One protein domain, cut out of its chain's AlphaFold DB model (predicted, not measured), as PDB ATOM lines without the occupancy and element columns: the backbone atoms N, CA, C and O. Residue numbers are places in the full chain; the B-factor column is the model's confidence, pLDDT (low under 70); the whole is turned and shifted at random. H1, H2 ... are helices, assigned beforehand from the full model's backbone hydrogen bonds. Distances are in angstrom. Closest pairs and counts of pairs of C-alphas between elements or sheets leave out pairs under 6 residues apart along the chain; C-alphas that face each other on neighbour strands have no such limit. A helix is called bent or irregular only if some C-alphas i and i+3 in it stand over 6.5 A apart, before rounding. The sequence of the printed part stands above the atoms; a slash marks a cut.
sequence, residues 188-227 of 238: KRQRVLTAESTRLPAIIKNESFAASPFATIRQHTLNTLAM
ATOM      1  N   LYS A 188       8.589  34.151 -39.236       94.62
ATOM      2  CA  LYS A 188       9.403  35.213 -38.617       94.62
ATOM      3  C   LYS A 188       8.677  35.848 -37.434       94.62
ATOM      4  O   LYS A 188       9.304  36.088 -36.413       94.62
ATOM      5  N   ARG A 189       7.365  36.078 -37.550       94.25
ATOM      6  CA  ARG A 189       6.551  36.589 -36.437       94.25
ATOM      7  C   ARG A 189       6.557  35.630 -35.257       94.25
ATOM      8  O   ARG A 189       6.804  36.079 -34.152       94.25
ATOM      9  N   GLN A 190       6.367  34.334 -35.499       95.88
ATOM     10  CA  GLN A 190       6.404  33.326 -34.441       95.88
ATOM     11  C   GLN A 190       7.759  33.306 -33.729       95.88
ATOM     12  O   GLN A 190       7.784  33.401 -32.513       95.88
ATOM     13  N   ARG A 191       8.875  33.296 -34.472       95.62
ATOM     14  CA  ARG A 191      10.225  33.348 -33.878       95.62
ATOM     15  C   ARG A 191      10.461  34.598 -33.030       95.62
ATOM     16  O   ARG A 191      11.079  34.519 -31.976       95.62
ATOM     17  N   VAL A 192       9.986  35.756 -33.494       95.44
ATOM     18  CA  VAL A 192      10.080  37.004 -32.724       95.44
ATOM     19  C   VAL A 192       9.221  36.917 -31.466       95.44
ATOM     20  O   VAL A 192       9.698  37.252 -30.394       95.44
ATOM     21  N   LEU A 193       7.985  36.421 -31.568       96.25
ATOM     22  CA  LEU A 193       7.098  36.273 -30.415       96.25
ATOM     23  C   LEU A 193       7.659  35.296 -29.379       96.25
ATOM     24  O   LEU A 193       7.621  35.612 -28.197       96.25
ATOM     25  N   THR A 194       8.230  34.162 -29.795       96.06
ATOM     26  CA  THR A 194       8.850  33.207 -28.865       96.06
ATOM     27  C   THR A 194      10.068  33.815 -28.174       96.06
ATOM     28  O   THR A 194      10.192  33.707 -26.960       96.06
ATOM     29  N   ALA A 195      10.927  34.524 -28.912       96.12
ATOM     30  CA  ALA A 195      12.089  35.196 -28.329       96.12
ATOM     31  C   ALA A 195      11.691  36.320 -27.355       96.12
ATOM     32  O   ALA A 195      12.292  36.467 -26.296       96.12
ATOM     33  N   GLU A 196      10.662  37.103 -27.679       95.38
ATOM     34  CA  GLU A 196      10.175  38.156 -26.783       95.38
ATOM     35  C   GLU A 196       9.429  37.571 -25.571       95.38
ATOM     36  O   GLU A 196       9.554  38.099 -24.467       95.38
ATOM     37  N   SER A 197       8.723  36.445 -25.732       96.38
ATOM     38  CA  SER A 197       8.019  35.778 -24.627       96.38
ATOM     39  C   SER A 197       8.958  35.308 -23.516       96.38
ATOM     40  O   SER A 197       8.596  35.391 -22.348       96.38
ATOM     41  N   THR A 198      10.179  34.883 -23.854       95.56
ATOM     42  CA  THR A 198      11.198  34.495 -22.865       95.56
ATOM     43  C   THR A 198      11.967  35.703 -22.335       95.56
ATOM     44  O   THR A 198      12.317  35.761 -21.155       95.56
ATOM     45  N   ARG A 199      12.195  36.709 -23.184       95.94
ATOM     46  CA  ARG A 199      12.940  37.922 -22.837       95.94
ATOM     47  C   ARG A 199      12.202  38.824 -21.849       95.94
ATOM     48  O   ARG A 199      12.830  39.340 -20.926       95.94
ATOM     49  N   LEU A 200      10.903  39.058 -22.036       95.69
ATOM     50  CA  LEU A 200      10.153  40.024 -21.223       95.69
ATOM     51  C   LEU A 200      10.112  39.653 -19.728       95.69
ATOM     52  O   LEU A 200      10.440  40.520 -18.915       95.69
ATOM     53  N   PRO A 201       9.817  38.399 -19.332       96.75
ATOM     54  CA  PRO A 201       9.892  37.995 -17.931       96.75
ATOM     55  C   PRO A 201      11.293  38.178 -17.341       96.75
ATOM     56  O   PRO A 201      11.419  38.612 -16.199       96.75
ATOM     57  N   ALA A 202      12.348  37.898 -18.112       94.56
ATOM     58  CA  ALA A 202      13.724  38.079 -17.656       94.56
ATOM     59  C   ALA A 202      14.071  39.559 -17.406       94.56
ATOM     60  O   ALA A 202      14.753  39.872 -16.433       94.56
ATOM     61  N   ILE A 203      13.570  40.478 -18.241       94.75
ATOM     62  CA  ILE A 203      13.733  41.925 -18.028       94.75
ATOM     63  C   ILE A 203      12.994  42.371 -16.763       94.75
ATOM     64  O   ILE A 203      13.550  43.127 -15.972       94.75
ATOM     65  N   ILE A 204      11.766  41.890 -16.557       95.50
ATOM     66  CA  ILE A 204      10.943  42.260 -15.396       95.50
ATOM     67  C   ILE A 204      11.559  41.745 -14.087       95.50
ATOM     68  O   ILE A 204      11.521  42.451 -13.084       95.50
ATOM     69  N   LYS A 205      12.168  40.551 -14.096       96.50
ATOM     70  CA  LYS A 205      12.867  39.971 -12.934       96.50
ATOM     71  C   LYS A 205      14.178  40.686 -12.574       96.50
ATOM     72  O   LYS A 205      14.735  40.414 -11.518       96.50
ATOM     73  N   ASN A 206      14.699  41.567 -13.428       95.56
ATOM     74  CA  ASN A 206      15.948  42.271 -13.159       95.56
ATOM     75  C   ASN A 206      15.734  43.402 -12.137       95.56
ATOM     76  O   ASN A 206      14.993  44.351 -12.397       95.56
ATOM     77  N   GLU A 207      16.440  43.342 -11.006       96.19
ATOM     78  CA  GLU A 207      16.321  44.312  -9.906       96.19
ATOM     79  C   GLU A 207      16.606  45.755 -10.339       96.19
ATOM     80  O   GLU A 207      15.917  46.686  -9.919       96.19
ATOM     81  N   SER A 208      17.571  45.959 -11.242       93.75
ATOM     82  CA  SER A 208      17.901  47.297 -11.749       93.75
ATOM     83  C   SER A 208      16.758  47.883 -12.579       93.75
ATOM     84  O   SER A 208      16.504  49.088 -12.522       93.75
ATOM     85  N   PHE A 209      16.056  47.032 -13.332       96.19
ATOM     86  CA  PHE A 209      14.896  47.432 -14.124       96.19
ATOM     87  C   PHE A 209      13.664  47.672 -13.243       96.19
ATOM     88  O   PHE A 209      12.935  48.636 -13.480       96.19
ATOM     89  N   ALA A 210      13.465  46.849 -12.208       95.38
ATOM     90  CA  ALA A 210      12.402  47.027 -11.221       95.38
ATOM     91  C   ALA A 210      12.567  48.334 -10.420       95.38
ATOM     92  O   ALA A 210      11.584  49.028 -10.174       95.38
ATOM     93  N   ALA A 211      13.806  48.703 -10.071       96.88
ATOM     94  CA  ALA A 211      14.102  49.940  -9.353       96.88
ATOM     95  C   ALA A 211      13.907  51.202 -10.217       96.88
ATOM     96  O   ALA A 211      13.324  52.185  -9.759       96.88
ATOM     97  N   SER A 212      14.402  51.212 -11.463       96.75
ATOM     98  CA  SER A 212      14.220  52.359 -12.363       96.75
ATOM     99  C   SER A 212      14.310  51.974 -13.847       96.75
ATOM    100  O   SER A 212      15.394  52.028 -14.442       96.75
ATOM    101  N   PRO A 213      13.176  51.693 -14.518       96.38
ATOM    102  CA  PRO A 213      13.192  51.198 -15.895       96.38
ATOM    103  C   PRO A 213      13.781  52.229 -16.869       96.38
ATOM    104  O   PRO A 213      14.545  51.891 -17.775       96.38
ATOM    105  N   PHE A 214      13.493  53.519 -16.664       96.69
ATOM    106  CA  PHE A 214      14.016  54.592 -17.515       96.69
ATOM    107  C   PHE A 214      15.519  54.827 -17.340       96.69
ATOM    108  O   PHE A 214      16.173  55.260 -18.294       96.69
ATOM    109  N   ALA A 215      16.078  54.583 -16.150       97.25
ATOM    110  CA  ALA A 215      17.520  54.675 -15.935       97.25
ATOM    111  C   ALA A 215      18.238  53.510 -16.626       97.25
ATOM    112  O   ALA A 215      19.213  53.734 -17.345       97.25
ATOM    113  N   THR A 216      17.702  52.291 -16.511       96.62
ATOM    114  CA  THR A 216      18.237  51.104 -17.192       96.62
ATOM    115  C   THR A 216      18.211  51.256 -18.711       96.62
ATOM    116  O   THR A 216      19.207  50.963 -19.371       96.62
ATOM    117  N   ILE A 217      17.113  51.771 -19.280       95.62
ATOM    118  CA  ILE A 217      17.023  52.034 -20.726       95.62
ATOM    119  C   ILE A 217      18.066  53.076 -21.148       95.62
ATOM    120  O   ILE A 217      18.782  52.851 -22.123       95.62
ATOM    121  N   ARG A 218      18.210  54.184 -20.403       97.12
ATOM    122  CA  ARG A 218      19.249  55.193 -20.676       97.12
ATOM    123  C   ARG A 218      20.642  54.567 -20.673       97.12
ATOM    124  O   ARG A 218      21.360  54.705 -21.661       97.12
ATOM    125  N   GLN A 219      20.991  53.816 -19.633       96.06
ATOM    126  CA  GLN A 219      22.292  53.154 -19.549       96.06
ATOM    127  C   GLN A 219      22.515  52.169 -20.702       96.06
ATOM    128  O   GLN A 219      23.573  52.182 -21.331       96.06
ATOM    129  N   HIS A 220      21.509  51.355 -21.032       94.69
ATOM    130  CA  HIS A 220      21.587  50.431 -22.159       94.69
ATOM    131  C   HIS A 220      21.864  51.173 -23.472       94.69
ATOM    132  O   HIS A 220      22.773  50.782 -24.206       94.69
ATOM    133  N   THR A 221      21.152  52.274 -23.740       96.25
ATOM    134  CA  THR A 221      21.378  53.073 -24.953       96.25
ATOM    135  C   THR A 221      22.776  53.687 -24.999       96.25
ATOM    136  O   THR A 221      23.409  53.650 -26.053       96.25
ATOM    137  N   LEU A 222      23.302  54.181 -23.871       96.06
ATOM    138  CA  LEU A 222      24.670  54.702 -23.788       96.06
ATOM    139  C   LEU A 222      25.705  53.610 -24.085       96.06
ATOM    140  O   LEU A 222      26.623  53.839 -24.873       96.06
ATOM    141  N   ASN A 223      25.515  52.408 -23.537       93.81
ATOM    142  CA  ASN A 223      26.378  51.260 -23.817       93.81
ATOM    143  C   ASN A 223      26.324  50.873 -25.304       93.81
ATOM    144  O   ASN A 223      27.363  50.652 -25.925       93.81
ATOM    145  N   THR A 224      25.134  50.849 -25.915       93.81
ATOM    146  CA  THR A 224      24.982  50.556 -27.349       93.81
ATOM    147  C   THR A 224      25.663  51.607 -28.227       93.81
ATOM    148  O   THR A 224      26.342  51.245 -29.186       93.81
ATOM    149  N   LEU A 225      25.537  52.896 -27.898       92.69
ATOM    150  CA  LEU A 225      26.232  53.971 -28.617       92.69
ATOM    151  C   LEU A 225      27.756  53.857 -28.479       92.69
ATOM    152  O   LEU A 225      28.477  54.053 -29.458       92.69
ATOM    153  N   ALA A 226      28.255  53.493 -27.294       90.88
ATOM    154  CA  ALA A 226      29.680  53.262 -27.071       90.88
ATOM    155  C   ALA A 226      30.213  52.089 -27.918       90.88
ATOM    156  O   ALA A 226      31.262  52.225 -28.549       90.88
ATOM    157  N   MET A 227      29.466  50.980 -28.007       89.00
ATOM    158  CA  MET A 227      29.815  49.827 -28.855       89.00
ATOM    159  C   MET A 227      29.783  50.157 -30.352       89.00
ATOM    160  O   MET A 227      30.620  49.677 -31.108       89.00
TER     161      MET A 227
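What this domain is: This is residues 188 to 227 of the 238 residues of a protein of Rhodotorula taiwanensis (UniProt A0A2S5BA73). Two long helices, H1 and H3, form the arms of an open V, with the short helix H2 at the corner between them and empty space between the arms. The arms run outward from the corner, and residues 188 to 202 of H1 and 218 to 227 of H3 stick out free. The printed part has 40 residues with three named helices, in the order H1, H2, H3 along the chain, and no named strand; the class is all helix. The whole is loose, with a radius of gyration of the C-alphas of 12.4 A, and flat in outline, with spans of 30 by 24 by 12 A.

How they stand to each other: Begin at Lys 188 and go along H1, residues 188 to 204; near residue 198 you meet a kink of 26 degrees. H1 is neither bent nor irregular, but only just: C-alphas 198 and 201 are 6.2 A apart. After a tight link of 2 residues comes H2, residues 207 to 211. H1 and H2 are close but not clearly touching; their closest C-alphas, those of Ile 204 and Ala 210, are 6.5 A apart. Past a tight link of 1 residue begins H3, residues 213 to 227. H2 and H3 only just touch, with 3 pairs of C-alphas within 8 A, and only at the corner by their link. Look there at Phe 209 and Thr 216, whose C-alphas are the closest of the two helices at 5.8 A; H3 touches H2 with residues 215 to 216 alone. H1 and H3 are apart. In the backbones of H2 and H3 every O i to N i+4 pair is within hydrogen-bond range, while in H1 it is 11 of 13.

Where its parts are: Find C-alpha 188 at (9.403, 35.213, -38.617); from there H1 runs 24.3 A to C-alpha 204 at (10.943, 42.260, -15.396), its z rising along the way. H2 is a short piece from Glu 207 to Ala 211. H3 starts at C-alpha 213, at (13.192, 51.198, -15.895), and runs 21.1 A to C-alpha 227 at (29.815, 49.827, -28.855).

The domain as a whole: The two C-alphas farthest apart are those of Lys 188 and Ala 211, at 33.1 A, while the first and last printed C-alphas, those of Lys 188 and Met 227, are 26.9 A apart. The printed part has no cut, and both links are tight. The mean pLDDT of the printed part is 95.4, and no printed residue is under 70.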